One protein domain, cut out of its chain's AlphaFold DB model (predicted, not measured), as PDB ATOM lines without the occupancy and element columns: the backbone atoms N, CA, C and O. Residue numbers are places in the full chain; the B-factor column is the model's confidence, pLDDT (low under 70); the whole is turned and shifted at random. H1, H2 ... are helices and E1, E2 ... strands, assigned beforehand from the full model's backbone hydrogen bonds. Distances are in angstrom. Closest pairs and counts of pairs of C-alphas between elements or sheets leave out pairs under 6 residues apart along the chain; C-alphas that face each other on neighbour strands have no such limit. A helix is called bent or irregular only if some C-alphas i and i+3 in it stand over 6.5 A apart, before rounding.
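AT A GLANCE: This is residues 24 to 89 of the 89 residues of a protein of Lachnospiraceae bacterium (UniProt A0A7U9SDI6). With little regular structure, two small hairpins form two lobes: E1 and E2 with helix H1 and a long loop, and E3 and E4 as an arm whose residues 75 to 80 stick out. The 66 printed residues include, in order, H1, E1, E2, E3, E4, a mixed class with under half in named elements; each sheet is an antiparallel pair. Only just loose, close to extended, it has a radius of gyration of the C-alphas of 15.8 A and spans 47 by 28 by 18 A.

IN THESE COORDINATES: H1, residues 24 to 32, begins at C-alpha 24, (162.224, 216.072, 201.614), and spans 14.0 A; it is irregular, C-alphas 24 and 27 being 7.5 A apart. E1, residues 40 to 42, and E2, residues 61 to 63, each span 7.1 A. E3, residues 67 to 71, spans 13.3 A; E4, residues 84 to 88, spans 13.1 A, ending at (154.168, 212.099, 225.303).

HOW THE PARTS SIT: In H1, 3 of 5 O i to N i+4 pairs are within hydrogen-bond range. H1 is apart from E2, E3 and E4. In hairpin E1 and E2, N 41 and O 62 are within hydrogen-bond range, 2.9 A; in hairpin E3 and E4, N 87 and O 68, 2.8 A.

THE WHOLE: The farthest C-alphas, Glu 48 and Phe 79, are 48.6 A apart. The printed part has no cut; links E1 to E2 and E3 to E4 are long. Residue 89 is under pLDDT 70.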
ATOM      1  N   GLU A  24     161.924 217.509 201.487       92.50
ATOM      2  CA  GLU A  24     162.224 216.072 201.614       92.50
ATOM      3  C   GLU A  24     163.090 215.762 202.845       92.50
ATOM      4  O   GLU A  24     163.136 214.636 203.341       92.50
ATOM      5  N   THR A  25     163.802 216.770 203.352       94.00
ATOM      6  CA  THR A  25     164.686 216.633 204.513       94.00
ATOM      7  C   THR A  25     164.157 217.302 205.772       94.00
ATOM      8  O   THR A  25     164.713 217.081 206.851       94.00
ATOM      9  N   ASN A  26     163.076 218.068 205.655       95.19
ATOM     10  CA  ASN A  26     162.551 218.918 206.710       95.19
ATOM     11  C   ASN A  26     162.190 218.132 207.983       95.19
ATOM     12  O   ASN A  26     162.679 218.463 209.058       95.19
ATOM     13  N   TYR A  27     161.480 217.003 207.861       95.44
ATOM     14  CA  TYR A  27     161.157 216.125 209.000       95.44
ATOM     15  C   TYR A  27     162.401 215.711 209.817       95.44
ATOM     16  O   TYR A  27     162.395 215.651 211.055       95.44
ATOM     17  N   ARG A  28     163.510 215.418 209.123       94.69
ATOM     18  CA  ARG A  28     164.793 215.118 209.769       94.69
ATOM     19  C   ARG A  28     165.386 216.376 210.388       94.69
ATOM     20  O   ARG A  28     165.856 216.302 211.518       94.69
ATOM     21  N   ASN A  29     165.381 217.494 209.669       96.12
ATOM     22  CA  ASN A  29     165.978 218.752 210.113       96.12
ATOM     23  C   ASN A  29     165.325 219.253 211.406       96.12
ATOM     24  O   ASN A  29     166.044 219.569 212.346       96.12
ATOM     25  N   GLU A  30     164.004 219.169 211.536       96.38
ATOM     26  CA  GLU A  30     163.296 219.449 212.792       96.38
ATOM     27  C   GLU A  30     163.773 218.584 213.975       96.38
ATOM     28  O   GLU A  30     163.722 219.004 215.129       96.38
ATOM     29  N   THR A  31     164.249 217.364 213.712       95.81
ATOM     30  CA  THR A  31     164.854 216.506 214.742       95.81
ATOM     31  C   THR A  31     166.292 216.938 215.034       95.81
ATOM     32  O   THR A  31     166.662 217.111 216.194       95.81
ATOM     33  N   THR A  32     167.100 217.129 213.986       96.56
ATOM     34  CA  THR A  32     168.515 217.525 214.076       96.56
ATOM     35  C   THR A  32     168.691 218.856 214.809       96.56
ATOM     36  O   THR A  32     169.598 218.983 215.623       96.56
ATOM     37  N   PHE A  33     167.824 219.831 214.532       97.06
ATOM     38  CA  PHE A  33     167.882 221.190 215.076       97.06
ATOM     39  C   PHE A  33     167.032 221.379 216.340       97.06
ATOM     40  O   PHE A  33     166.732 222.507 216.724       97.06
ATOM     41  N   SER A  34     166.629 220.287 216.996       97.69
ATOM     42  CA  SER A  34     165.917 220.362 218.272       97.69
ATOM     43  C   SER A  34     166.774 220.997 219.372       97.69
ATOM     44  O   SER A  34     167.994 220.828 219.426       97.69
ATOM     45  N   LEU A  35     166.119 221.722 220.279       97.94
ATOM     46  CA  LEU A  35     166.747 222.347 221.442       97.94
ATOM     47  C   LEU A  35     166.114 221.819 222.726       97.94
ATOM     48  O   LEU A  35     164.908 221.582 222.791       97.94
ATOM     49  N   SER A  36     166.926 221.651 223.770       97.81
ATOM     50  CA  SER A  36     166.451 221.240 225.091       97.81
ATOM     51  C   SER A  36     167.424 221.635 226.202       97.81
ATOM     52  O   SER A  36     168.626 221.765 225.981       97.81
ATOM     53  N   ASN A  37     166.896 221.782 227.419       97.94
ATOM     54  CA  ASN A  37     167.671 221.947 228.653       97.94
ATOM     55  C   ASN A  37     167.511 220.764 229.635       97.94
ATOM     56  O   ASN A  37     167.857 220.882 230.808       97.94
ATOM     57  N   GLY A  38     166.938 219.644 229.183       96.62
ATOM     58  CA  GLY A  38     166.648 218.464 230.007       96.62
ATOM     59  C   GLY A  38     165.343 218.533 230.813       96.62
ATOM     60  O   GLY A  38     164.852 217.493 231.252       96.62
ATOM     61  N   TYR A  39     164.750 219.719 230.977       97.50
ATOM     62  CA  TYR A  39     163.415 219.894 231.560       97.50
ATOM     63  C   TYR A  39     162.346 220.113 230.486       97.50
ATOM     64  O   TYR A  39     161.277 219.516 230.550       97.50
ATOM     65  N   ILE A  40     162.648 220.933 229.483       97.50
ATOM     66  CA  ILE A  40     161.792 221.186 228.323       97.50
ATOM     67  C   ILE A  40     162.603 220.986 227.044       97.50
ATOM     68  O   ILE A  40     163.820 221.212 227.025       97.50
ATOM     69  N   GLY A  41     161.948 220.538 225.979       97.12
ATOM     70  CA  GLY A  41     162.535 220.453 224.651       97.12
ATOM     71  C   GLY A  41     161.516 220.750 223.563       97.12
ATOM     72  O   GLY A  41     160.335 220.459 223.722       97.12
ATOM     73  N   THR A  42     161.991 221.308 222.457       97.00
ATOM     74  CA  THR A  42     161.200 221.539 221.248       97.00
ATOM     75  C   THR A  42     161.926 220.960 220.048       97.00
ATOM     76  O   THR A  42     163.161 220.987 219.975       97.00
ATOM     77  N   ARG A  43     161.161 220.450 219.084       96.44
ATOM     78  CA  ARG A  43     161.669 220.209 217.733       96.44
ATOM     79  C   ARG A  43     162.070 221.544 217.097       96.44
ATOM     80  O   ARG A  43     161.540 222.593 217.459       96.44
ATOM     81  N   GLY A  44     163.018 221.502 216.166       96.06
ATOM     82  CA  GLY A  44     163.471 222.655 215.383       96.06
ATOM     83  C   GLY A  44     162.475 223.037 214.286       96.06
ATOM     84  O   GLY A  44     162.865 223.154 213.129       96.06
ATOM     85  N   THR A  45     161.192 223.124 214.632       95.06
ATOM     86  CA  THR A  45     160.103 223.525 213.736       95.06
ATOM     87  C   THR A  45     160.098 225.039 213.553       95.06
ATOM     88  O   THR A  45     160.462 225.782 214.464       95.06
ATOM     89  N   TYR A  46     159.642 225.504 212.395       93.50
ATOM     90  CA  TYR A  46     159.466 226.927 212.115       93.50
ATOM     91  C   TYR A  46     158.353 227.554 212.976       93.50
ATOM     92  O   TYR A  46     157.273 226.973 213.106       93.50
ATOM     93  N   GLU A  47     158.594 228.740 213.549       92.31
ATOM     94  CA  GLU A  47     157.646 229.405 214.464       92.31
ATOM     95  C   GLU A  47     156.440 230.031 213.746       92.31
ATOM     96  O   GLU A  47     155.380 230.204 214.346       92.31
ATOM     97  N   GLU A  48     156.562 230.357 212.459       91.06
ATOM     98  CA  GLU A  48     155.498 230.981 211.663       91.06
ATOM     99  C   GLU A  48     154.305 230.062 211.363       91.06
ATOM    100  O   GLU A  48     153.315 230.522 210.788       91.06
ATOM    101  N   ALA A  49     154.394 228.792 211.767       84.44
ATOM    102  CA  ALA A  49     153.549 227.690 211.333       84.44
ATOM    103  C   ALA A  49     153.583 227.470 209.810       84.44
ATOM    104  O   ALA A  49     153.658 228.387 208.992       84.44
ATOM    105  N   TYR A  50     153.506 226.210 209.394       88.50
ATOM    106  CA  TYR A  50     153.527 225.864 207.980       88.50
ATOM    107  C   TYR A  50     152.736 224.574 207.730       88.50
ATOM    108  O   TYR A  50     152.622 223.733 208.622       88.50
ATOM    109  N   PRO A  51     152.143 224.402 206.536       89.00
ATOM    110  CA  PRO A  51     151.432 223.176 206.212       89.00
ATOM    111  C   PRO A  51     152.427 222.038 205.956       89.00
ATOM    112  O   PRO A  51     153.248 222.116 205.039       89.00
ATOM    113  N   PHE A  52     152.302 220.954 206.718       90.44
ATOM    114  CA  PHE A  52     153.033 219.708 206.500       90.44
ATOM    115  C   PHE A  52     152.105 218.495 206.551       90.44
ATOM    116  O   PHE A  52     151.001 218.538 207.096       90.44
ATOM    117  N   ASP A  53     152.568 217.412 205.943       93.31
ATOM    118  CA  ASP A  53     151.992 216.079 206.074       93.31
ATOM    119  C   ASP A  53     152.878 215.229 207.000       93.31
ATOM    120  O   ASP A  53     153.978 215.637 207.380       93.31
ATOM    121  N   VAL A  54     152.396 214.039 207.357       89.31
ATOM    122  CA  VAL A  54     153.068 213.140 208.311       89.31
ATOM    123  C   VAL A  54     154.468 212.693 207.876       89.31
ATOM    124  O   VAL A  54     155.237 212.237 208.720       89.31
ATOM    125  N   ASP A  55     154.801 212.831 206.591       91.88
ATOM    126  CA  ASP A  55     156.082 212.408 206.025       91.88
ATOM    127  C   ASP A  55     157.086 213.570 205.921       91.88
ATOM    128  O   ASP A  55     158.291 213.344 205.806       91.88
ATOM    129  N   THR A  56     156.614 214.821 205.972       92.25
ATOM    130  CA  THR A  56     157.430 216.011 205.671       92.25
ATOM    131  C   THR A  56     157.630 216.958 206.847       92.25
ATOM    132  O   THR A  56     158.553 217.775 206.805       92.25
ATOM    133  N   GLY A  57     156.842 216.833 207.913       92.81
ATOM    134  CA  GLY A  57     157.029 217.599 209.143       92.81
ATOM    135  C   GLY A  57     156.328 216.968 210.340       92.81
ATOM    136  O   GLY A  57     155.467 216.097 210.197       92.81
ATOM    137  N   LEU A  58     156.726 217.393 211.533       93.69
ATOM    138  CA  LEU A  58     156.073 217.039 212.783       93.69
ATOM    139  C   LEU A  58     156.369 218.113 213.830       93.69
ATOM    140  O   LEU A  58     157.506 218.263 214.268       93.69
ATOM    141  N   GLU A  59     155.344 218.814 214.297       92.00
ATOM    142  CA  GLU A  59     155.482 219.703 215.450       92.00
ATOM    143  C   GLU A  59     155.594 218.887 216.749       92.00
ATOM    144  O   GLU A  59     154.965 217.836 216.891       92.00
ATOM    145  N   GLY A  60     156.406 219.343 217.707       93.00
ATOM    146  CA  GLY A  60     156.527 218.656 218.990       93.00
ATOM    147  C   GLY A  60     157.267 219.457 220.053       93.00
ATOM    148  O   GLY A  60     158.429 219.820 219.870       93.00
ATOM    149  N   ASN A  61     156.596 219.653 221.187       94.69
ATOM    150  CA  ASN A  61     157.124 220.247 222.410       94.69
ATOM    151  C   ASN A  61     156.955 219.244 223.551       94.69
ATOM    152  O   ASN A  61     155.906 218.623 223.676       94.69
ATOM    153  N   PHE A  62     157.974 219.090 224.390       95.88
ATOM    154  CA  PHE A  62     158.008 218.053 225.416       95.88
ATOM    155  C   PHE A  62     158.436 218.633 226.757       95.88
ATOM    156  O   PHE A  62     159.442 219.340 226.846       95.88
ATOM    157  N   VAL A  63     157.705 218.279 227.815       97.38
ATOM    158  CA  VAL A  63     158.054 218.597 229.204       97.38
ATOM    159  C   VAL A  63     158.408 217.304 229.927       97.38
ATOM    160  O   VAL A  63     157.637 216.345 229.941       97.38
ATOM    161  N   ASN A  64     159.591 217.262 230.529       95.69
ATOM    162  CA  ASN A  64     160.088 216.084 231.222       95.69
ATOM    163  C   ASN A  64     159.162 215.707 232.392       95.69
ATOM    164  O   ASN A  64     158.830 216.541 233.234       95.69
ATOM    165  N   GLY A  65     158.754 214.439 232.437       95.06
ATOM    166  CA  GLY A  65     157.836 213.908 233.443       95.06
ATOM    167  C   GLY A  65     156.355 214.164 233.153       95.06
ATOM    168  O   GLY A  65     155.518 213.659 233.897       95.06
ATOM    169  N   PHE A  66     156.021 214.889 232.081       96.56
ATOM    170  CA  PHE A  66     154.645 215.071 231.632       96.56
ATOM    171  C   PHE A  66     154.315 214.065 230.525       96.56
ATOM    172  O   PHE A  66     154.970 214.029 229.484       96.56
ATOM    173  N   TYR A  67     153.333 213.205 230.779       95.81
ATOM    174  CA  TYR A  67     152.906 212.158 229.857       95.81
ATOM    175  C   TYR A  67     151.446 211.782 230.114       95.81
ATOM    176  O   TYR A  67     150.944 211.901 231.236       95.81
ATOM    177  N   GLU A  68     150.794 211.261 229.086       95.56
ATOM    178  CA  GLU A  68     149.495 210.605 229.185       95.56
ATOM    179  C   GLU A  68     149.663 209.085 229.179       95.56
ATOM    180  O   GLU A  68     150.727 208.553 228.869       95.56
ATOM    181  N   SER A  69     148.628 208.354 229.585       95.06
ATOM    182  CA  SER A  69     148.633 206.890 229.544       95.06
ATOM    183  C   SER A  69     147.641 206.398 228.510       95.06
ATOM    184  O   SER A  69     146.450 206.670 228.621       95.06
ATOM    185  N   GLU A  70     148.123 205.607 227.559       94.69
ATOM    186  CA  GLU A  70     147.308 205.043 226.487       94.69
ATOM    187  C   GLU A  70     147.235 203.524 226.572       94.69
ATOM    188  O   GLU A  70     148.185 202.843 226.973       94.69
ATOM    189  N   LYS A  71     146.085 202.967 226.181       94.81
ATOM    190  CA  LYS A  71     145.875 201.517 226.208       94.81
ATOM    191  C   LYS A  71     146.749 200.843 225.152       94.81
ATOM    192  O   LYS A  71     146.647 201.149 223.964       94.81
ATOM    193  N   ILE A  72     147.538 199.850 225.562       92.69
ATOM    194  CA  ILE A  72     148.402 199.123 224.625       92.69
ATOM    195  C   ILE A  72     147.554 198.190 223.755       92.69
ATOM    196  O   ILE A  72     146.706 197.438 224.247       92.69
ATOM    197  N   ARG A  73     147.800 198.218 222.439       91.44
ATOM    198  CA  ARG A  73     147.242 197.254 221.485       91.44
ATOM    199  C   ARG A  73     148.277 196.181 221.178       91.44
ATOM    200  O   ARG A  73     149.228 196.417 220.444       91.44
ATOM    201  N   TYR A  74     148.069 194.999 221.742       90.62
ATOM    202  CA  TYR A  74     148.915 193.837 221.499       90.62
ATOM    203  C   TYR A  74     148.416 193.025 220.305       90.62
ATOM    204  O   TYR A  74     147.214 192.797 220.176       90.62
ATOM    205  N   GLY A  75     149.343 192.539 219.473       93.62
ATOM    206  CA  GLY A  75     149.045 191.456 218.527       93.62
ATOM    207  C   GLY A  75     148.786 190.126 219.245       93.62
ATOM    208  O   GLY A  75     147.928 189.357 218.831       93.62
ATOM    209  N   GLU A  76     149.477 189.904 220.366       90.62
ATOM    210  CA  GLU A  76     149.290 188.792 221.298       90.62
ATOM    211  C   GLU A  76     149.685 189.270 222.707       90.62
ATOM    212  O   GLU A  76     150.724 189.914 222.870       90.62
ATOM    213  N   ALA A  77     148.850 189.009 223.716       89.88
ATOM    214  CA  ALA A  77     149.086 189.424 225.101       89.88
ATOM    215  C   ALA A  77     149.282 188.200 226.000       89.88
ATOM    216  O   ALA A  77     148.578 187.204 225.853       89.88
ATOM    217  N   ASN A  78     150.200 188.303 226.961       92.12
ATOM    218  CA  ASN A  78     150.570 187.219 227.866       92.12
ATOM    219  C   ASN A  78     150.431 187.643 229.331       92.12
ATOM    220  O   ASN A  78     150.233 188.816 229.659       92.12
ATOM    221  N   PHE A  79     150.548 186.675 230.240       91.62
ATOM    222  CA  PHE A  79     150.596 186.976 231.667       91.62
ATOM    223  C   PHE A  79     151.773 187.917 231.972       91.62
ATOM    224  O   PHE A  79     152.913 187.630 231.615       91.62
ATOM    225  N   GLY A  80     151.483 189.046 232.625       93.06
ATOM    226  CA  GLY A  80     152.465 190.092 232.926       93.06
ATOM    227  C   GLY A  80     152.594 191.192 231.866       93.06
ATOM    228  O   GLY A  80     153.334 192.146 232.096       93.06
ATOM    229  N   SER A  81     151.873 191.118 230.740       94.88
ATOM    230  CA  SER A  81     151.806 192.234 229.789       94.88
ATOM    231  C   SER A  81     151.199 193.479 230.460       94.88
ATOM    232  O   SER A  81     150.118 193.375 231.052       94.88
ATOM    233  N   PRO A  82     151.855 194.656 230.389       94.31
ATOM    234  CA  PRO A  82     151.301 195.875 230.961       94.31
ATOM    235  C   PRO A  82     150.001 196.286 230.244       94.31
ATOM    236  O   PRO A  82     149.856 196.073 229.045       94.31
ATOM    237  N   PRO A  83     149.025 196.880 230.946       91.88
ATOM    238  CA  PRO A  83     147.746 197.243 230.331       91.88
ATOM    239  C   PRO A  83     147.793 198.562 229.537       91.88
ATOM    240  O   PRO A  83     146.943 198.792 228.674       91.88
ATOM    241  N   ALA A  84     148.757 199.436 229.838       94.50
ATOM    242  CA  ALA A  84     148.879 200.780 229.282       94.50
ATOM    243  C   ALA A  84     150.354 201.195 229.172       94.50
ATOM    244  O   ALA A  84     151.202 200.664 229.894       94.50
ATOM    245  N   GLN A  85     150.643 202.136 228.274       92.88
ATOM    246  CA  GLN A  85     151.968 202.719 228.065       92.88
ATOM    247  C   GLN A  85     151.918 204.239 228.250       92.88
ATOM    248  O   GLN A  85     150.912 204.851 227.882       92.88
ATOM    249  N   PRO A  86     152.985 204.857 228.785       93.31
ATOM    250  CA  PRO A  86     153.114 206.302 228.747       93.31
ATOM    251  C   PRO A  86     153.286 206.765 227.294       93.31
ATOM    252  O   PRO A  86     154.031 206.155 226.525       93.31
ATOM    253  N   VAL A  87     152.613 207.846 226.929       90.56
ATOM    254  CA  VAL A  87     152.780 208.568 225.665       90.56
ATOM    255  C   VAL A  87     153.095 210.022 225.986       90.56
ATOM    256  O   VAL A  87     152.595 210.560 226.974       90.56
ATOM    257  N   SER A  88     153.959 210.654 225.195       83.00
ATOM    258  CA  SER A  88     154.168 212.099 225.303       83.00
ATOM    259  C   SER A  88     152.832 212.805 225.088       83.00
ATOM    260  O   SER A  88     152.175 212.535 224.080       83.00
ATOM    261  N   ALA A  89     152.452 213.631 226.060       68.56
ATOM    262  CA  ALA A  89     151.273 214.486 225.998       68.56
ATOM    263  C   ALA A  89     151.503 215.683 225.065       68.56
ATOM    264  O   ALA A  89     152.686 216.079 224.926       68.56
TER     265      ALA A  89